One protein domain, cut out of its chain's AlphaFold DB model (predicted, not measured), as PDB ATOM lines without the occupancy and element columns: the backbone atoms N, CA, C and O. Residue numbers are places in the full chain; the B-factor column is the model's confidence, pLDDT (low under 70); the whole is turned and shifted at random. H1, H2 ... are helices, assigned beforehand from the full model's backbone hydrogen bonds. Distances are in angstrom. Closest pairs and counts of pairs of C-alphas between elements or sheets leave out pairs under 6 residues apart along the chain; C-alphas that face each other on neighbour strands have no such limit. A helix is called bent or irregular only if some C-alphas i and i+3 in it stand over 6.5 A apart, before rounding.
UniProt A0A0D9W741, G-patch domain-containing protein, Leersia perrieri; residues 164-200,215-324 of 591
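Overview. This is residues 164 to 200 and 215 to 324 of the 591 residues of the protein "G-patch domain-containing protein" of Leersia perrieri (UniProt A0A0D9W741). One long, straight helix, H1, crosses an up-and-down bundle of five helices, H2, H3, H5, H6 and H7, packing on H3 and H6 with residues 164 to 180, while residues 184 to 191 and 193 to 199 stick out past the bundle. The short H4 joins H3 to H5 at the end of the bundle away from H1, and in the loop between H5 and H6 residues 281 to 286 also stick out. The printed part has 147 residues, with seven named helices, H1 to H7 in chain order, and no named strand; the class is all helix. It is only just compact, close to loose, with a radius of gyration of the C-alphas of 17.2 A, and spans 66 by 29 by 25 A.

Arrangement. Start with H1, residues 164 to 197, and look at Arg 176: its C-alpha is 4.1 A from that of Gly 238 in H3, residues 237 to 250, the closest pair where these helices touch at a steep tilt of 62 degrees. Nearer its beginning, H1 touches H6, residues 288 to 301, closest at the C-alphas of Ala 168 and Arg 292, 5.5 A. H2, residues 215 to 231, forms a hairpin with H3, at a shallow tilt of 4 degrees, closest at the C-alphas of Ile 219 and Leu 247, 6.9 A. H3 also touches H5, residues 260 to 275, opposite ways at a shallow tilt of 12 degrees, closest at the C-alphas of Ile 237 and Ala 268, 6.9 A. H5 and H6, a hairpin, only just touch, with 3 pairs of C-alphas within 8 A; the closest are those of Leu 272 and Ala 293, 6.2 A. H7, residues 305 to 320, touches H5, the same way, closest at the C-alphas of Arg 273 and Val 319, 5.9 A, and forms a hairpin with H6, closest at the C-alphas of Lys 301 and Ala 308, 6.7 A. H4, residues 252 to 257, is close to H3 but not clearly touching, and is apart from H1. In H1, H3, H4 and H6 every O i to N i+4 pair is within hydrogen-bond range; H2 has 12 of 13, H5 10 of 12 and H7 8 of 12.

Along the chain. Find C-alpha 164 at (20.813, -36.599, 55.437); from there H1 runs 48.9 A to C-alpha 197 at (21.508, -43.179, 7.026). H2 is 24.2 A long, H5 22.9 A with a kink of 30 degrees near residue 268. H7, 21.5 A, ends at C-alpha 320 at (27.709, -20.291, 51.323); it has a kink of 44 degrees near residue 312 and is only just irregular, C-alphas 306 and 309 being 6.6 A apart. H3 measures 20.0 A, H6 20.4 A and H4 8.7 A.

Size, cuts and confidence. The C-alphas farthest apart, those of Gly 199 and His 283, are 66.4 A apart. Residues 201 to 214 are not printed, and C-alphas 200 and 215 are 26.3 A apart across the cut. The link from H5 to H6, 12 residues, is long. Mean pLDDT of the printed part is 73.3; it is under 70 at residues 164 to 165, 199 to 200, 273 to 294, 299 and 304 to 324.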
ATOM      1  N   GLU A 164      21.101 -37.476  56.562       61.81
ATOM      2  CA  GLU A 164      20.813 -36.599  55.437       61.81
ATOM      3  C   GLU A 164      21.958 -36.524  54.414       61.81
ATOM      4  O   GLU A 164      21.687 -36.391  53.217       61.81
ATOM      5  N   GLU A 165      23.214 -36.671  54.845       65.12
ATOM      6  CA  GLU A 165      24.383 -36.799  53.961       65.12
ATOM      7  C   GLU A 165      24.338 -38.122  53.189       65.12
ATOM      8  O   GLU A 165      24.441 -38.120  51.959       65.12
ATOM      9  N   ILE A 166      24.058 -39.235  53.880       72.56
ATOM     10  CA  ILE A 166      23.844 -40.550  53.251       72.56
ATOM     11  C   ILE A 166      22.738 -40.447  52.189       72.56
ATOM     12  O   ILE A 166      22.928 -40.842  51.036       72.56
ATOM     13  N   ARG A 167      21.596 -39.833  52.535       74.50
ATOM     14  CA  ARG A 167      20.467 -39.646  51.606       74.50
ATOM     15  C   ARG A 167      20.820 -38.755  50.407       74.50
ATOM     16  O   ARG A 167      20.327 -39.002  49.299       74.50
ATOM     17  N   ALA A 168      21.638 -37.721  50.606       71.25
ATOM     18  CA  ALA A 168      22.125 -36.871  49.525       71.25
ATOM     19  C   ALA A 168      23.010 -37.669  48.558       71.25
ATOM     20  O   ALA A 168      22.776 -37.637  47.348       71.25
ATOM     21  N   MET A 169      23.956 -38.447  49.091       76.12
ATOM     22  CA  MET A 169      24.880 -39.254  48.296       76.12
ATOM     23  C   MET A 169      24.154 -40.362  47.516       76.12
ATOM     24  O   MET A 169      24.353 -40.498  46.308       76.12
ATOM     25  N   ASP A 170      23.209 -41.069  48.146       80.25
ATOM     26  CA  ASP A 170      22.321 -42.034  47.476       80.25
ATOM     27  C   ASP A 170      21.534 -41.404  46.318       80.25
ATOM     28  O   ASP A 170      21.317 -42.023  45.272       80.25
ATOM     29  N   THR A 171      21.093 -40.156  46.493       81.62
ATOM     30  CA  THR A 171      20.347 -39.424  45.466       81.62
ATOM     31  C   THR A 171      21.257 -39.026  44.303       81.62
ATOM     32  O   THR A 171      20.889 -39.269  43.154       81.62
ATOM     33  N   LEU A 172      22.476 -38.543  44.570       80.00
ATOM     34  CA  LEU A 172      23.488 -38.286  43.537       80.00
ATOM     35  C   LEU A 172      23.861 -39.550  42.755       80.00
ATOM     36  O   LEU A 172      23.943 -39.513  41.526       80.00
ATOM     37  N   HIS A 173      24.068 -40.679  43.440       79.31
ATOM     38  CA  HIS A 173      24.371 -41.955  42.791       79.31
ATOM     39  C   HIS A 173      23.227 -42.416  41.880       79.31
ATOM     40  O   HIS A 173      23.480 -42.852  40.752       79.31
ATOM     41  N   ARG A 174      21.973 -42.257  42.325       84.50
ATOM     42  CA  ARG A 174      20.775 -42.555  41.526       84.50
ATOM     43  C   ARG A 174      20.682 -41.658  40.290       84.50
ATOM     44  O   ARG A 174      20.599 -42.179  39.179       84.50
ATOM     45  N   GLU A 175      20.799 -40.339  40.455       86.00
ATOM     46  CA  GLU A 175      20.823 -39.377  39.342       86.00
ATOM     47  C   GLU A 175      21.932 -39.694  38.330       86.00
ATOM     48  O   GLU A 175      21.700 -39.669  37.120       86.00
ATOM     49  N   ARG A 176      23.139 -40.018  38.811       82.31
ATOM     50  CA  ARG A 176      24.293 -40.372  37.974       82.31
ATOM     51  C   ARG A 176      24.016 -41.630  37.148       82.31
ATOM     52  O   ARG A 176      24.332 -41.654  35.956       82.31
ATOM     53  N   ALA A 177      23.401 -42.652  37.744       82.50
ATOM     54  CA  ALA A 177      23.042 -43.899  37.067       82.50
ATOM     55  C   ALA A 177      21.903 -43.713  36.043       82.50
ATOM     56  O   ALA A 177      21.989 -44.211  34.916       82.50
ATOM     57  N   GLU A 178      20.862 -42.956  36.393       85.81
ATOM     58  CA  GLU A 178      19.758 -42.619  35.487       85.81
ATOM     59  C   GLU A 178      20.243 -41.788  34.294       85.81
ATOM     60  O   GLU A 178      19.918 -42.097  33.140       85.81
ATOM     61  N   TYR A 179      21.095 -40.792  34.550       87.19
ATOM     62  CA  TYR A 179      21.729 -39.989  33.512       87.19
ATOM     63  C   TYR A 179      22.596 -40.852  32.589       87.19
ATOM     64  O   TYR A 179      22.452 -40.763  31.366       87.19
ATOM     65  N   ALA A 180      23.441 -41.733  33.140       84.62
ATOM     66  CA  ALA A 180      24.255 -42.675  32.367       84.62
ATOM     67  C   ALA A 180      23.389 -43.545  31.440       84.62
ATOM     68  O   ALA A 180      23.669 -43.678  30.243       84.62
ATOM     69  N   ALA A 181      22.287 -44.090  31.964       84.62
ATOM     70  CA  ALA A 181      21.349 -44.905  31.202       84.62
ATOM     71  C   ALA A 181      20.652 -44.102  30.088       84.62
ATOM     72  O   ALA A 181      20.560 -44.579  28.951       84.62
ATOM     73  N   ALA A 182      20.196 -42.879  30.372       84.69
ATOM     74  CA  ALA A 182      19.612 -41.980  29.377       84.69
ATOM     75  C   ALA A 182      20.625 -41.624  28.274       84.69
ATOM     76  O   ALA A 182      20.306 -41.693  27.083       84.69
ATOM     77  N   ARG A 183      21.873 -41.335  28.653       81.31
ATOM     78  CA  ARG A 183      22.962 -40.995  27.733       81.31
ATOM     79  C   ARG A 183      23.351 -42.170  26.836       81.31
ATOM     80  O   ARG A 183      23.483 -42.004  25.623       81.31
ATOM     81  N   ALA A 184      23.433 -43.376  27.393       82.81
ATOM     82  CA  ALA A 184      23.668 -44.602  26.635       82.81
ATOM     83  C   ALA A 184      22.517 -44.914  25.657       82.81
ATOM     84  O   ALA A 184      22.765 -45.355  24.531       82.81
ATOM     85  N   ARG A 185      21.254 -44.657  26.040       83.62
ATOM     86  CA  ARG A 185      20.098 -44.752  25.126       83.62
ATOM     87  C   ARG A 185      20.238 -43.756  23.975       83.62
ATOM     88  O   ARG A 185      20.150 -44.166  22.820       83.62
ATOM     89  N   GLU A 186      20.516 -42.486  24.264       82.12
ATOM     90  CA  GLU A 186      20.697 -41.435  23.254       82.12
ATOM     91  C   GLU A 186      21.814 -41.790  22.257       82.12
ATOM     92  O   GLU A 186      21.577 -41.811  21.049       82.12
ATOM     93  N   GLN A 187      22.995 -42.192  22.742       79.62
ATOM     94  CA  GLN A 187      24.096 -42.648  21.888       79.62
ATOM     95  C   GLN A 187      23.705 -43.859  21.026       79.62
ATOM     96  O   GLN A 187      24.047 -43.906  19.844       79.62
ATOM     97  N   ARG A 188      22.943 -44.825  21.564       79.00
ATOM     98  CA  ARG A 188      22.401 -45.951  20.778       79.00
ATOM     99  C   ARG A 188      21.414 -45.478  19.707       79.00
ATOM    100  O   ARG A 188      21.437 -46.020  18.605       79.00
ATOM    101  N   HIS A 189      20.575 -44.477  19.980       80.94
ATOM    102  CA  HIS A 189      19.677 -43.885  18.981       80.94
ATOM    103  C   HIS A 189      20.439 -43.112  17.897       80.94
ATOM    104  O   HIS A 189      20.107 -43.255  16.722       80.94
ATOM    105  N   VAL A 190      21.492 -42.367  18.250       80.94
ATOM    106  CA  VAL A 190      22.374 -41.692  17.282       80.94
ATOM    107  C   VAL A 190      23.121 -42.715  16.422       80.94
ATOM    108  O   VAL A 190      23.053 -42.623  15.198       80.94
ATOM    109  N   LYS A 191      23.734 -43.750  17.020       78.75
ATOM    110  CA  LYS A 191      24.383 -44.854  16.284       78.75
ATOM    111  C   LYS A 191      23.390 -45.583  15.359       78.75
ATOM    112  O   LYS A 191      23.731 -45.850  14.211       78.75
ATOM    113  N   LYS A 192      22.147 -45.838  15.801       82.44
ATOM    114  CA  LYS A 192      21.058 -46.390  14.961       82.44
ATOM    115  C   LYS A 192      20.693 -45.475  13.790       82.44
ATOM    116  O   LYS A 192      20.610 -45.950  12.664       82.44
ATOM    117  N   ARG A 193      20.498 -44.173  14.031       79.38
ATOM    118  CA  ARG A 193      20.191 -43.194  12.973       79.38
ATOM    119  C   ARG A 193      21.330 -43.097  11.957       79.38
ATOM    120  O   ARG A 193      21.062 -43.174  10.767       79.38
ATOM    121  N   ALA A 194      22.581 -43.014  12.409       79.25
ATOM    122  CA  ALA A 194      23.753 -42.990  11.536       79.25
ATOM    123  C   ALA A 194      23.888 -44.278  10.704       79.25
ATOM    124  O   ALA A 194      24.079 -44.206   9.494       79.25
ATOM    125  N   ALA A 195      23.716 -45.453  11.318       76.38
ATOM    126  CA  ALA A 195      23.754 -46.733  10.612       76.38
ATOM    127  C   ALA A 195      22.657 -46.833   9.533       76.38
ATOM    128  O   ALA A 195      22.957 -47.188   8.394       76.38
ATOM    129  N   ASN A 196      21.423 -46.422   9.860       79.31
ATOM    130  CA  ASN A 196      20.313 -46.353   8.906       79.31
ATOM    131  C   ASN A 196      20.604 -45.378   7.749       79.31
ATOM    132  O   ASN A 196      20.407 -45.741   6.595       79.31
ATOM    133  N   MET A 197      21.120 -44.175   8.041       73.50
ATOM    134  CA  MET A 197      21.508 -43.179   7.026       73.50
ATOM    135  C   MET A 197      22.633 -43.678   6.107       73.50
ATOM    136  O   MET A 197      22.670 -43.325   4.934       73.50
ATOM    137  N   CYS A 198      23.537 -44.518   6.615       75.50
ATOM    138  CA  CYS A 198      24.603 -45.152   5.835       75.50
ATOM    139  C   CYS A 198      24.204 -46.508   5.215       75.50
ATOM    140  O   CYS A 198      25.080 -47.222   4.726       75.50
ATOM    141  N   GLY A 199      22.927 -46.908   5.275       69.44
ATOM    142  CA  GLY A 199      22.434 -48.173   4.713       69.44
ATOM    143  C   GLY A 199      22.964 -49.447   5.389       69.44
ATOM    144  O   GLY A 199      22.804 -50.541   4.848       69.44
ATOM    145  N   ARG A 200      23.600 -49.350   6.565       65.56
ATOM    146  CA  ARG A 200      24.190 -50.494   7.280       65.56
ATOM    147  C   ARG A 200      23.247 -50.991   8.374       65.56
ATOM    148  O   ARG A 200      22.891 -50.243   9.281       65.56
ATOM    149  N   ALA A 215      40.281 -35.446  20.610       75.44
ATOM    150  CA  ALA A 215      39.822 -35.249  21.990       75.44
ATOM    151  C   ALA A 215      39.071 -33.919  22.163       75.44
ATOM    152  O   ALA A 215      37.953 -33.881  22.671       75.44
ATOM    153  N   LYS A 216      39.617 -32.847  21.571       78.62
ATOM    154  CA  LYS A 216      38.992 -31.525  21.442       78.62
ATOM    155  C   LYS A 216      37.545 -31.584  20.931       78.62
ATOM    156  O   LYS A 216      36.660 -30.971  21.517       78.62
ATOM    157  N   THR A 217      37.283 -32.309  19.840       80.69
ATOM    158  CA  THR A 217      35.933 -32.421  19.254       80.69
ATOM    159  C   THR A 217      34.962 -33.189  20.144       80.69
ATOM    160  O   THR A 217      33.796 -32.806  20.226       80.69
ATOM    161  N   GLU A 218      35.429 -34.217  20.857       81.31
ATOM    162  CA  GLU A 218      34.592 -34.946  21.811       81.31
ATOM    163  C   GLU A 218      34.265 -34.085  23.042       81.31
ATOM    164  O   GLU A 218      33.090 -33.959  23.392       81.31
ATOM    165  N   ILE A 219      35.261 -33.396  23.610       84.25
ATOM    166  CA  ILE A 219      35.116 -32.450  24.727       84.25
ATOM    167  C   ILE A 219      34.109 -31.338  24.389       84.25
ATOM    168  O   ILE A 219      33.143 -31.137  25.125       84.25
ATOM    169  N   PHE A 220      34.252 -30.665  23.239       82.88
ATOM    170  CA  PHE A 220      33.279 -29.649  22.813       82.88
ATOM    171  C   PHE A 220      31.881 -30.233  22.558       82.88
ATOM    172  O   PHE A 220      30.884 -29.557  22.813       82.88
ATOM    173  N   SER A 221      31.773 -31.487  22.101       83.19
ATOM    174  CA  SER A 221      30.471 -32.146  21.932       83.19
ATOM    175  C   SER A 221      29.787 -32.458  23.270       83.19
ATOM    176  O   SER A 221      28.569 -32.310  23.376       83.19
ATOM    177  N   ALA A 222      30.559 -32.827  24.300       84.00
ATOM    178  CA  ALA A 222      30.070 -33.071  25.653       84.00
ATOM    179  C   ALA A 222      29.638 -31.762  26.333       84.00
ATOM    180  O   ALA A 222      28.503 -31.668  26.800       84.00
ATOM    181  N   LEU A 223      30.462 -30.708  26.268       85.38
ATOM    182  CA  LEU A 223      30.081 -29.363  26.720       85.38
ATOM    183  C   LEU A 223      28.821 -28.852  26.002       85.38
ATOM    184  O   LEU A 223      27.921 -28.311  26.638       85.38
ATOM    185  N   GLY A 224      28.687 -29.096  24.694       84.38
ATOM    186  CA  GLY A 224      27.477 -28.772  23.930       84.38
ATOM    187  C   GLY A 224      26.236 -29.596  24.308       84.38
ATOM    188  O   GLY A 224      25.116 -29.220  23.957       84.38
ATOM    189  N   VAL A 225      26.386 -30.720  25.015       84.50
ATOM    190  CA  VAL A 225      25.271 -31.470  25.616       84.50
ATOM    191  C   VAL A 225      24.939 -30.920  26.998       84.50
ATOM    192  O   VAL A 225      23.764 -30.663  27.255       84.50
ATOM    193  N   ILE A 226      25.947 -30.673  27.840       86.75
ATOM    194  CA  ILE A 226      25.777 -30.056  29.165       86.75
ATOM    195  C   ILE A 226      25.067 -28.706  29.023       86.75
ATOM    196  O   ILE A 226      24.043 -28.489  29.665       86.75
ATOM    197  N   ARG A 227      25.520 -27.846  28.097       86.31
ATOM    198  CA  ARG A 227      24.903 -26.538  27.840       86.31
ATOM    199  C   ARG A 227      23.432 -26.654  27.439       86.31
ATOM    200  O   ARG A 227      22.600 -26.012  28.061       86.31
ATOM    201  N   ARG A 228      23.081 -27.533  26.491       86.06
ATOM    202  CA  ARG A 228      21.676 -27.757  26.083       86.06
ATOM    203  C   ARG A 228      20.802 -28.310  27.212       86.06
ATOM    204  O   ARG A 228      19.617 -27.991  27.290       86.06
ATOM    205  N   LYS A 229      21.358 -29.145  28.095       84.44
ATOM    206  CA  LYS A 229      20.636 -29.636  29.280       84.44
ATOM    207  C   LYS A 229      20.454 -28.546  30.335       84.44
ATOM    208  O   LYS A 229      19.378 -28.457  30.913       84.44
ATOM    209  N   SER A 230      21.451 -27.679  30.512       83.81
ATOM    210  CA  SER A 230      21.363 -26.481  31.353       83.81
ATOM    211  C   SER A 230      20.306 -25.503  30.823       83.81
ATOM    212  O   SER A 230      19.433 -25.089  31.575       83.81
ATOM    213  N   GLU A 231      20.330 -25.194  29.521       84.00
ATOM    214  CA  GLU A 231      19.361 -24.325  28.827       84.00
ATOM    215  C   GLU A 231      17.918 -24.866  28.910       84.00
ATOM    216  O   GLU A 231      16.969 -24.090  28.935       84.00
ATOM    217  N   SER A 232      17.740 -26.192  28.972       82.81
ATOM    218  CA  SER A 232      16.425 -26.845  29.105       82.81
ATOM    219  C   SER A 232      15.999 -27.143  30.548       82.81
ATOM    220  O   SER A 232      14.938 -27.730  30.744       82.81
ATOM    221  N   GLY A 233      16.812 -26.798  31.555       80.62
ATOM    222  CA  GLY A 233      16.531 -27.109  32.963       80.62
ATOM    223  C   GLY A 233      16.537 -28.608  33.311       80.62
ATOM    224  O   GLY A 233      16.037 -28.990  34.360       80.62
ATOM    225  N   THR A 234      17.091 -29.469  32.448       84.12
ATOM    226  CA  THR A 234      17.121 -30.940  32.630       84.12
ATOM    227  C   THR A 234      18.471 -31.476  33.120       84.12
ATOM    228  O   THR A 234      18.696 -32.689  33.158       84.12
ATOM    229  N   LEU A 235      19.408 -30.586  33.456       84.00
ATOM    230  CA  LEU A 235      20.728 -30.943  33.963       84.00
ATOM    231  C   LEU A 235      20.670 -31.208  35.472       84.00
ATOM    232  O   LEU A 235      20.488 -30.285  36.257       84.00
ATOM    233  N   THR A 236      20.859 -32.464  35.867       85.75
ATOM    234  CA  THR A 236      21.013 -32.865  37.272       85.75
ATOM    235  C   THR A 236      22.475 -32.804  37.709       85.75
ATOM    236  O   THR A 236      23.385 -32.872  36.874       85.75
ATOM    237  N   ILE A 237      22.725 -32.725  39.020       81.88
ATOM    238  CA  ILE A 237      24.091 -32.681  39.557       81.88
ATOM    239  C   ILE A 237      24.788 -34.031  39.340       81.88
ATOM    240  O   ILE A 237      25.920 -34.059  38.856       81.88
ATOM    241  N   GLY A 238      24.099 -35.158  39.563       82.12
ATOM    242  CA  GLY A 238      24.636 -36.480  39.217       82.12
ATOM    243  C   GLY A 238      24.953 -36.630  37.719       82.12
ATOM    244  O   GLY A 238      25.908 -37.314  37.345       82.12
ATOM    245  N   GLY A 239      24.205 -35.942  36.850       84.06
ATOM    246  CA  GLY A 239      24.459 -35.887  35.409       84.06
ATOM    247  C   GLY A 239      25.658 -35.023  35.014       84.06
ATOM    248  O   GLY A 239      26.432 -35.406  34.134       84.06
ATOM    249  N   LEU A 240      25.853 -33.893  35.697       86.81
ATOM    250  CA  LEU A 240      27.045 -33.058  35.568       86.81
ATOM    251  C   LEU A 240      28.302 -33.838  35.990       86.81
ATOM    252  O   LEU A 240      29.268 -33.898  35.226       86.81
ATOM    253  N   ILE A 241      28.241 -34.510  37.148       84.56
ATOM    254  CA  ILE A 241      29.312 -35.378  37.658       84.56
ATOM    255  C   ILE A 241      29.629 -36.497  36.662       84.56
ATOM    256  O   ILE A 241      30.797 -36.763  36.385       84.56
ATOM    257  N   HIS A 242      28.610 -37.130  36.069       85.31
ATOM    258  CA  HIS A 242      28.811 -38.170  35.061       85.31
ATOM    259  C   HIS A 242      29.639 -37.685  33.860       85.31
ATOM    260  O   HIS A 242      30.600 -38.349  33.473       85.31
ATOM    261  N   GLU A 243      29.257 -36.568  33.232       85.25
ATOM    262  CA  GLU A 243      29.932 -36.084  32.017       85.25
ATOM    263  C   GLU A 243      31.358 -35.603  32.321       85.25
ATOM    264  O   GLU A 243      32.283 -35.971  31.599       85.25
ATOM    265  N   PHE A 244      31.574 -34.840  33.400       86.31
ATOM    266  CA  PHE A 244      32.917 -34.359  33.744       86.31
ATOM    267  C   PHE A 244      33.848 -35.485  34.218       86.31
ATOM    268  O   PHE A 244      35.011 -35.490  33.817       86.31
ATOM    269  N   ALA A 245      33.358 -36.481  34.967       85.00
ATOM    270  CA  ALA A 245      34.148 -37.666  35.312       85.00
ATOM    271  C   ALA A 245      34.522 -38.498  34.070       85.00
ATOM    272  O   ALA A 245      35.672 -38.905  33.933       85.00
ATOM    273  N   PHE A 246      33.590 -38.690  33.126       84.06
ATOM    274  CA  PHE A 246      33.864 -39.389  31.864       84.06
ATOM    275  C   PHE A 246      34.902 -38.654  30.999       84.06
ATOM    276  O   PHE A 246      35.790 -39.282  30.423       84.06
ATOM    277  N   LEU A 247      34.820 -37.320  30.917       85.44
ATOM    278  CA  LEU A 247      35.820 -36.510  30.216       85.44
ATOM    279  C   LEU A 247      37.201 -36.606  30.877       85.44
ATOM    280  O   LEU A 247      38.194 -36.722  30.163       85.44
ATOM    281  N   LYS A 248      37.257 -36.599  32.214       84.12
ATOM    282  CA  LYS A 248      38.493 -36.745  32.994       84.12
ATOM    283  C   LYS A 248      39.153 -38.110  32.773       84.12
ATOM    284  O   LYS A 248      40.343 -38.168  32.489       84.12
ATOM    285  N   GLU A 249      38.380 -39.195  32.857       85.69
ATOM    286  CA  GLU A 249      38.866 -40.569  32.656       85.69
ATOM    287  C   GLU A 249      39.379 -40.796  31.226       85.69
ATOM    288  O   GLU A 249      40.393 -41.460  31.019       85.69
ATOM    289  N   LYS A 250      38.694 -40.227  30.225       83.94
ATOM    290  CA  LYS A 250      39.006 -40.462  28.810       83.94
ATOM    291  C   LYS A 250      40.089 -39.533  28.239       83.94
ATOM    292  O   LYS A 250      40.780 -39.943  27.307       83.94
ATOM    293  N   TYR A 251      40.222 -38.307  28.755       85.75
ATOM    294  CA  TYR A 251      41.083 -37.249  28.201       85.75
ATOM    295  C   TYR A 251      41.748 -36.379  29.295       85.75
ATOM    296  O   TYR A 251      41.494 -35.173  29.352       85.75
ATOM    297  N   PRO A 252      42.578 -36.949  30.192       83.06
ATOM    298  CA  PRO A 252      43.070 -36.245  31.383       83.06
ATOM    299  C   PRO A 252      43.947 -35.017  31.077       83.06
ATOM    300  O   PRO A 252      43.809 -33.985  31.735       83.06
ATOM    301  N   GLU A 253      44.813 -35.072  30.061       80.25
ATOM    302  CA  GLU A 253      45.702 -33.941  29.747       80.25
ATOM    303  C   GLU A 253      44.960 -32.803  29.033       80.25
ATOM    304  O   GLU A 253      45.168 -31.625  29.337       80.25
ATOM    305  N   GLU A 254      44.015 -33.116  28.142       84.19
ATOM    306  CA  GLU A 254      43.122 -32.111  27.563       84.19
ATOM    307  C   GLU A 254      42.155 -31.521  28.602       84.19
ATOM    308  O   GLU A 254      41.819 -30.339  28.515       84.19
ATOM    309  N   TYR A 255      41.738 -32.303  29.605       82.31
ATOM    310  CA  TYR A 255      40.888 -31.847  30.708       82.31
ATOM    311  C   TYR A 255      41.550 -30.708  31.501       82.31
ATOM    312  O   TYR A 255      40.917 -29.670  31.736       82.31
ATOM    313  N   ARG A 256      42.845 -30.858  31.823       81.69
ATOM    314  CA  ARG A 256      43.684 -29.799  32.416       81.69
ATOM    315  C   ARG A 256      43.899 -28.640  31.446       81.69
ATOM    316  O   ARG A 256      43.608 -27.493  31.774       81.69
ATOM    317  N   THR A 257      44.342 -28.940  30.223       82.69
ATOM    318  CA  THR A 257      44.681 -27.937  29.195       82.69
ATOM    319  C   THR A 257      43.518 -26.984  28.899       82.69
ATOM    320  O   THR A 257      43.724 -25.785  28.714       82.69
ATOM    321  N   TYR A 258      42.282 -27.491  28.882       81.69
ATOM    322  CA  TYR A 258      41.078 -26.693  28.641       81.69
ATOM    323  C   TYR A 258      40.398 -26.161  29.914       81.69
ATOM    324  O   TYR A 258      39.302 -25.604  29.812       81.69
ATOM    325  N   ARG A 259      41.018 -26.297  31.097       79.19
ATOM    326  CA  ARG A 259      40.481 -25.808  32.381       79.19
ATOM    327  C   ARG A 259      39.034 -26.266  32.623       79.19
ATOM    328  O   ARG A 259      38.148 -25.478  32.973       79.19
ATOM    329  N   MET A 260      38.785 -27.561  32.425       81.88
ATOM    330  CA  MET A 260      37.474 -28.176  32.668       81.88
ATOM    331  C   MET A 260      36.929 -27.975  34.099       81.88
ATOM    332  O   MET A 260      35.723 -27.746  34.200       81.88
ATOM    333  N   PRO A 261      37.745 -27.943  35.180       78.75
ATOM    334  CA  PRO A 261      37.270 -27.633  36.536       78.75
ATOM    335  C   PRO A 261      36.419 -26.355  36.635       78.75
ATOM    336  O   PRO A 261      35.344 -26.362  37.233       78.75
ATOM    337  N   TYR A 262      36.832 -25.274  35.966       74.69
ATOM    338  CA  TYR A 262      36.108 -23.995  35.969       74.69
ATOM    339  C   TYR A 262      34.750 -24.093  35.255       74.69
ATOM    340  O   TYR A 262      33.769 -23.490  35.688       74.69
ATOM    341  N   HIS A 263      34.670 -24.895  34.189       80.19
ATOM    342  CA  HIS A 263      33.415 -25.153  33.482       80.19
ATOM    343  C   HIS A 263      32.465 -26.013  34.326       80.19
ATOM    344  O   HIS A 263      31.262 -25.756  34.334       80.19
ATOM    345  N   ALA A 264      32.988 -26.996  35.067       81.38
ATOM    346  CA  ALA A 264      32.191 -27.789  36.000       81.38
ATOM    347  C   ALA A 264      31.555 -26.897  37.078       81.38
ATOM    348  O   ALA A 264      30.355 -26.993  37.318       81.38
ATOM    349  N   ILE A 265      32.326 -25.971  37.657       75.75
ATOM    350  CA  ILE A 265      31.842 -25.018  38.669       75.75
ATOM    351  C   ILE A 265      30.795 -24.058  38.104       75.75
ATOM    352  O   ILE A 265      29.766 -23.852  38.741       75.75
ATOM    353  N   TYR A 266      31.007 -23.528  36.894       79.50
ATOM    354  CA  TYR A 266      30.041 -22.650  36.225       79.50
ATOM    355  C   TYR A 266      28.652 -23.298  36.081       79.50
ATOM    356  O   TYR A 266      27.640 -22.637  36.305       79.50
ATOM    357  N   TYR A 267      28.593 -24.594  35.754       80.31
ATOM    358  CA  TYR A 267      27.328 -25.333  35.668       80.31
ATOM    359  C   TYR A 267      26.829 -25.869  37.024       80.31
ATOM    360  O   TYR A 267      25.623 -26.026  37.195       80.31
ATOM    361  N   ALA A 268      27.714 -26.131  37.993       79.00
ATOM    362  CA  ALA A 268      27.338 -26.615  39.324       79.00
ATOM    363  C   ALA A 268      26.729 -25.516  40.210       79.00
ATOM    364  O   ALA A 268      25.734 -25.762  40.886       79.00
ATOM    365  N   ALA A 269      27.294 -24.303  40.188       73.62
ATOM    366  CA  ALA A 269      26.870 -23.182  41.028       73.62
ATOM    367  C   ALA A 269      25.352 -22.883  40.975       73.62
ATOM    368  O   ALA A 269      24.732 -22.867  42.038       73.62
ATOM    369  N   PRO A 270      24.696 -22.716  39.803       74.19
ATOM    370  CA  PRO A 270      23.252 -22.462  39.758       74.19
ATOM    371  C   PRO A 270      22.401 -23.652  40.242       74.19
ATOM    372  O   PRO A 270      21.318 -23.441  40.786       74.19
ATOM    373  N   LEU A 271      22.883 -24.892  40.087       74.12
ATOM    374  CA  LEU A 271      22.183 -26.091  40.565       74.12
ATOM    375  C   LEU A 271      22.260 -26.204  42.094       74.12
ATOM    376  O   LEU A 271      21.244 -26.446  42.743       74.12
ATOM    377  N   LEU A 272      23.435 -25.943  42.673       72.75
ATOM    378  CA  LEU A 272      23.636 -25.881  44.122       72.75
ATOM    379  C   LEU A 272      22.832 -24.737  44.753       72.75
ATOM    380  O   LEU A 272      22.146 -24.959  45.747       72.75
ATOM    381  N   ARG A 273      22.822 -23.553  44.127       69.25
ATOM    382  CA  ARG A 273      21.993 -22.403  44.530       69.25
ATOM    383  C   ARG A 273      20.504 -22.748  44.587       69.25
ATOM    384  O   ARG A 273      19.840 -22.408  45.556       69.25
ATOM    385  N   SER A 274      19.979 -23.451  43.581       65.81
ATOM    386  CA  SER A 274      18.566 -23.865  43.572       65.81
ATOM    387  C   SER A 274      18.218 -24.898  44.654       65.81
ATOM    388  O   SER A 274      17.066 -24.983  45.072       65.81
ATOM    389  N   MET A 275      19.211 -25.657  45.133       60.25
ATOM    390  CA  MET A 275      19.062 -26.595  46.246       60.25
ATOM    391  C   MET A 275      19.240 -25.913  47.613       60.25
ATOM    392  O   MET A 275      18.627 -26.334  48.589       60.25
ATOM    393  N   ALA A 276      20.025 -24.839  47.693       59.06
ATOM    394  CA  ALA A 276      20.218 -24.026  48.889       59.06
ATOM    395  C   ALA A 276      19.089 -22.985  49.068       59.06
ATOM    396  O   ALA A 276      19.343 -21.786  49.127       59.06
ATOM    397  N   TYR A 277      17.828 -23.427  49.151       54.69
ATOM    398  CA  TYR A 277      16.714 -22.533  49.494       54.69
ATOM    399  C   TYR A 277      16.604 -22.378  51.021       54.69
ATOM    400  O   TYR A 277      16.330 -23.333  51.744       54.69
ATOM    401  N   TRP A 278      16.839 -21.165  51.520       52.06
ATOM    402  CA  TRP A 278      17.033 -20.862  52.947       52.06
ATOM    403  C   TRP A 278      15.731 -20.626  53.729       52.06
ATOM    404  O   TRP A 278      15.623 -19.678  54.502       52.06
ATOM    405  N   SER A 279      14.713 -21.460  53.514       45.06
ATOM    406  CA  SER A 279      13.341 -21.151  53.941       45.06
ATOM    407  C   SER A 279      13.007 -21.336  55.420       45.06
ATOM    408  O   SER A 279      11.941 -20.882  55.818       45.06
ATOM    409  N   GLU A 280      13.848 -21.973  56.241       46.47
ATOM    410  CA  GLU A 280      13.571 -22.079  57.682       46.47
ATOM    411  C   GLU A 280      14.857 -22.177  58.517       46.47
ATOM    412  O   GLU A 280      15.495 -23.224  58.628       46.47
ATOM    413  N   TYR A 281      15.251 -21.047  59.109       45.19
ATOM    414  CA  TYR A 281      16.442 -20.920  59.953       45.19
ATOM    415  C   TYR A 281      16.116 -21.310  61.406       45.19
ATOM    416  O   TYR A 281      16.093 -20.481  62.317       45.19
ATOM    417  N   VAL A 282      15.805 -22.589  61.623       42.47
ATOM    418  CA  VAL A 282      15.355 -23.107  62.923       42.47
ATOM    419  C   VAL A 282      16.550 -23.566  63.770       42.47
ATOM    420  O   VAL A 282      17.215 -24.543  63.455       42.47
ATOM    421  N   HIS A 283      16.796 -22.846  64.869       44.44
ATOM    422  CA  HIS A 283      17.618 -23.243  66.025       44.44
ATOM    423  C   HIS A 283      19.014 -23.848  65.758       44.44
ATOM    424  O   HIS A 283      19.234 -25.040  65.928       44.44
ATOM    425  N   GLY A 284      20.013 -22.994  65.510       51.53
ATOM    426  CA  GLY A 284      21.423 -23.315  65.818       51.53
ATOM    427  C   GLY A 284      22.163 -24.242  64.845       51.53
ATOM    428  O   GLY A 284      23.373 -24.096  64.690       51.53
ATOM    429  N   GLU A 285      21.458 -25.114  64.136       49.34
ATOM    430  CA  GLU A 285      22.018 -26.038  63.149       49.34
ATOM    431  C   GLU A 285      22.187 -25.379  61.760       49.34
ATOM    432  O   GLU A 285      21.432 -24.466  61.405       49.34
ATOM    433  N   PRO A 286      23.174 -25.793  60.938       54.00
ATOM    434  CA  PRO A 286      23.147 -25.538  59.498       54.00
ATOM    435  C   PRO A 286      21.929 -26.244  58.866       54.00
ATOM    436  O   PRO A 286      21.728 -27.431  59.135       54.00
ATOM    437  N   PRO A 287      21.123 -25.575  58.010       60.97
ATOM    438  CA  PRO A 287      19.937 -26.190  57.414       60.97
ATOM    439  C   PRO A 287      20.242 -27.537  56.733       60.97
ATOM    440  O   PRO A 287      21.263 -27.646  56.050       60.97
ATOM    441  N   PRO A 288      19.361 -28.553  56.812       60.94
ATOM    442  CA  PRO A 288      19.625 -29.865  56.215       60.94
ATOM    443  C   PRO A 288      20.003 -29.795  54.726       60.94
ATOM    444  O   PRO A 288      20.889 -30.510  54.268       60.94
ATOM    445  N   MET A 289      19.398 -28.870  53.969       59.50
ATOM    446  CA  MET A 289      19.697 -28.649  52.546       59.50
ATOM    447  C   MET A 289      21.126 -28.143  52.287       59.50
ATOM    448  O   MET A 289      21.722 -28.492  51.271       59.50
ATOM    449  N   LEU A 290      21.695 -27.373  53.217       62.72
ATOM    450  CA  LEU A 290      23.078 -26.904  53.168       62.72
ATOM    451  C   LEU A 290      24.059 -28.049  53.454       62.72
ATOM    452  O   LEU A 290      25.070 -28.153  52.764       62.72
ATOM    453  N   ARG A 291      23.747 -28.947  54.401       65.69
ATOM    454  CA  ARG A 291      24.542 -30.170  54.616       65.69
ATOM    455  C   ARG A 291      24.577 -31.032  53.347       65.69
ATOM    456  O   ARG A 291      25.656 -31.431  52.916       65.69
ATOM    457  N   ARG A 292      23.432 -31.201  52.660       66.12
ATOM    458  CA  ARG A 292      23.397 -31.839  51.325       66.12
ATOM    459  C   ARG A 292      24.281 -31.100  50.315       66.12
ATOM    460  O   ARG A 292      25.047 -31.743  49.607       66.12
ATOM    461  N   ALA A 293      24.207 -29.768  50.250       68.12
ATOM    462  CA  ALA A 293      25.018 -28.969  49.328       68.12
ATOM    463  C   ALA A 293      26.532 -29.110  49.586       68.12
ATOM    464  O   ALA A 293      27.299 -29.181  48.629       68.12
ATOM    465  N   LEU A 294      26.962 -29.215  50.846       69.81
ATOM    466  CA  LEU A 294      28.364 -29.438  51.219       69.81
ATOM    467  C   LEU A 294      28.844 -30.854  50.868       69.81
ATOM    468  O   LEU A 294      29.904 -30.990  50.261       69.81
ATOM    469  N   ALA A 295      28.040 -31.886  51.135       70.50
ATOM    470  CA  ALA A 295      28.330 -33.257  50.700       70.50
ATOM    471  C   ALA A 295      28.451 -33.359  49.165       70.50
ATOM    472  O   ALA A 295      29.330 -34.038  48.633       70.50
ATOM    473  N   ILE A 296      27.609 -32.619  48.434       70.69
ATOM    474  CA  ILE A 296      27.717 -32.482  46.979       70.69
ATOM    475  C   ILE A 296      29.016 -31.759  46.585       70.69
ATOM    476  O   ILE A 296      29.690 -32.198  45.660       70.69
ATOM    477  N   ILE A 297      29.385 -30.664  47.256       72.25
ATOM    478  CA  ILE A 297      30.625 -29.916  46.986       72.25
ATOM    479  C   ILE A 297      31.866 -30.800  47.168       72.25
ATOM    480  O   ILE A 297      32.760 -30.765  46.320       72.25
ATOM    481  N   GLU A 298      31.904 -31.639  48.203       71.56
ATOM    482  CA  GLU A 298      32.996 -32.597  48.402       71.56
ATOM    483  C   GLU A 298      32.983 -33.690  47.311       71.56
ATOM    484  O   GLU A 298      34.028 -33.994  46.744       71.56
ATOM    485  N   ALA A 299      31.815 -34.180  46.870       69.62
ATOM    486  CA  ALA A 299      31.721 -35.071  45.702       69.62
ATOM    487  C   ALA A 299      32.136 -34.402  44.367       69.62
ATOM    488  O   ALA A 299      32.563 -35.080  43.428       69.62
ATOM    489  N   LEU A 300      32.030 -33.071  44.253       73.00
ATOM    490  CA  LEU A 300      32.498 -32.304  43.092       73.00
ATOM    491  C   LEU A 300      34.027 -32.098  43.104       73.00
ATOM    492  O   LEU A 300      34.617 -31.943  42.033       73.00
ATOM    493  N   LYS A 301      34.678 -32.135  44.275       72.31
ATOM    494  CA  LYS A 301      36.131 -31.942  44.470       72.31
ATOM    495  C   LYS A 301      36.986 -32.911  43.655       72.31
ATOM    496  O   LYS A 301      37.973 -32.490  43.054       72.31
ATOM    497  N   ASP A 302      36.557 -34.168  43.542       71.19
ATOM    498  CA  ASP A 302      37.217 -35.200  42.727       71.19
ATOM    499  C   ASP A 302      37.352 -34.810  41.247       71.19
ATOM    500  O   ASP A 302      38.239 -35.302  40.540       71.19
ATOM    501  N   MET A 303      36.508 -33.904  40.751       70.25
ATOM    502  CA  MET A 303      36.574 -33.404  39.377       70.25
ATOM    503  C   MET A 303      37.536 -32.221  39.202       70.25
ATOM    504  O   MET A 303      37.843 -31.860  38.072       70.25
ATOM    505  N   LEU A 304      38.019 -31.603  40.284       66.44
ATOM    506  CA  LEU A 304      38.740 -30.327  40.218       66.44
ATOM    507  C   LEU A 304      40.281 -30.463  40.174       66.44
ATOM    508  O   LEU A 304      40.953 -29.517  39.771       66.44
ATOM    509  N   GLU A 305      40.838 -31.628  40.528       66.50
ATOM    510  CA  GLU A 305      42.291 -31.920  40.577       66.50
ATOM    511  C   GLU A 305      43.141 -30.835  41.286       66.50
ATOM    512  O   GLU A 305      42.740 -30.311  42.319       66.50
ATOM    513  N   VAL A 306      44.341 -30.516  40.783       55.28
ATOM    514  CA  VAL A 306      45.268 -29.537  41.386       55.28
ATOM    515  C   VAL A 306      44.701 -28.111  41.317       55.28
ATOM    516  O   VAL A 306      44.914 -27.321  42.234       55.28
ATOM    517  N   ASP A 307      43.899 -27.808  40.291       51.41
ATOM    518  CA  ASP A 307      43.172 -26.537  40.160       51.41
ATOM    519  C   ASP A 307      42.067 -26.365  41.225       51.41
ATOM    520  O   ASP A 307      41.540 -25.259  41.395       51.41
ATOM    521  N   ALA A 308      41.731 -27.418  41.987       51.47
ATOM    522  CA  ALA A 308      40.766 -27.346  43.080       51.47
ATOM    523  C   ALA A 308      41.105 -26.241  44.082       51.47
ATOM    524  O   ALA A 308      40.190 -25.566  44.537       51.47
ATOM    525  N   SER A 309      42.381 -25.982  44.391       53.38
ATOM    526  CA  SER A 309      42.728 -24.966  45.397       53.38
ATOM    527  C   SER A 309      42.281 -23.549  45.019       53.38
ATOM    528  O   SER A 309      42.045 -22.742  45.911       53.38
ATOM    529  N   ALA A 310      42.145 -23.245  43.723       55.66
ATOM    530  CA  ALA A 310      41.638 -21.964  43.230       55.66
ATOM    531  C   ALA A 310      40.133 -22.007  42.919       55.66
ATOM    532  O   ALA A 310      39.427 -21.020  43.103       55.66
ATOM    533  N   ALA A 311      39.629 -23.152  42.456       56.16
ATOM    534  CA  ALA A 311      38.279 -23.265  41.919       56.16
ATOM    535  C   ALA A 311      37.232 -23.689  42.983       56.16
ATOM    536  O   ALA A 311      36.087 -23.231  42.966       56.16
ATOM    537  N   TYR A 312      37.630 -24.506  43.960       59.69
ATOM    538  CA  TYR A 312      36.798 -24.952  45.085       59.69
ATOM    539  C   TYR A 312      36.379 -23.800  46.026       59.69
ATOM    540  O   TYR A 312      35.195 -23.743  46.369       59.69
ATOM    541  N   PRO A 313      37.244 -22.812  46.366       59.75
ATOM    542  CA  PRO A 313      36.808 -21.606  47.071       59.75
ATOM    543  C   PRO A 313      35.712 -20.848  46.319       59.75
ATOM    544  O   PRO A 313      34.739 -20.442  46.942       59.75
ATOM    545  N   CYS A 314      35.794 -20.721  44.987       59.91
ATOM    546  CA  CYS A 314      34.743 -20.077  44.194       59.91
ATOM    547  C   CYS A 314      33.415 -20.848  44.242       59.91
ATOM    548  O   CYS A 314      32.356 -20.227  44.318       59.91
ATOM    549  N   LEU A 315      33.448 -22.184  44.212       63.97
ATOM    550  CA  LEU A 315      32.244 -23.011  44.327       63.97
ATOM    551  C   LEU A 315      31.561 -22.810  45.685       63.97
ATOM    552  O   LEU A 315      30.360 -22.566  45.735       63.97
ATOM    553  N   ILE A 316      32.338 -22.837  46.771       61.81
ATOM    554  CA  ILE A 316      31.828 -22.601  48.126       61.81
ATOM    555  C   ILE A 316      31.353 -21.153  48.280       61.81
ATOM    556  O   ILE A 316      30.288 -20.928  48.845       61.81
ATOM    557  N   ASN A 317      32.061 -20.181  47.700       60.41
ATOM    558  CA  ASN A 317      31.649 -18.780  47.697       60.41
ATOM    559  C   ASN A 317      30.254 -18.605  47.066       60.41
ATOM    560  O   ASN A 317      29.412 -17.912  47.621       60.41
ATOM    561  N   ASN A 318      29.970 -19.289  45.953       59.78
ATOM    562  CA  ASN A 318      28.664 -19.239  45.280       59.78
ATOM    563  C   ASN A 318      27.523 -19.981  46.010       59.78
ATOM    564  O   ASN A 318      26.386 -19.897  45.556       59.78
ATOM    565  N   VAL A 319      27.799 -20.731  47.084       60.59
ATOM    566  CA  VAL A 319      26.797 -21.558  47.795       60.59
ATOM    567  C   VAL A 319      26.618 -21.138  49.255       60.59
ATOM    568  O   VAL A 319      25.507 -21.182  49.779       60.59
ATOM    569  N   VAL A 320      27.697 -20.715  49.915       56.34
ATOM    570  CA  VAL A 320      27.709 -20.291  51.323       56.34
ATOM    571  C   VAL A 320      27.478 -18.787  51.468       56.34
ATOM    572  O   VAL A 320      26.825 -18.372  52.419       56.34
ATOM    573  N   MET A 321      27.975 -17.961  50.542       56.09
ATOM    574  CA  MET A 321      28.029 -16.495  50.710       56.09
ATOM    575  C   MET A 321      26.775 -15.778  50.186       56.09
ATOM    576  O   MET A 321      26.822 -14.598  49.851       56.09
ATOM    577  N   GLU A 322      25.659 -16.494  50.071       53.16
ATOM    578  CA  GLU A 322      24.424 -16.006  49.452       53.16
ATOM    579  C   GLU A 322      23.192 -16.275  50.342       53.16
ATOM    580  O   GLU A 322      22.120 -16.591  49.818       53.16
ATOM    581  N   PRO A 323      23.331 -16.247  51.692       47.72
ATOM    582  CA  PRO A 323      22.580 -15.235  52.467       47.72
ATOM    583  C   PRO A 323      23.097 -14.924  53.904       47.72
ATOM    584  O   PRO A 323      24.006 -15.579  54.413       47.72
ATOM    585  N   PRO A 324      22.397 -14.034  54.637       47.97
ATOM    586  CA  PRO A 324      21.625 -12.903  54.136       47.97
ATOM    587  C   PRO A 324      22.563 -11.709  53.927       47.97
ATOM    588  O   PRO A 324      23.687 -11.688  54.426       47.97
TER     589      PRO A 324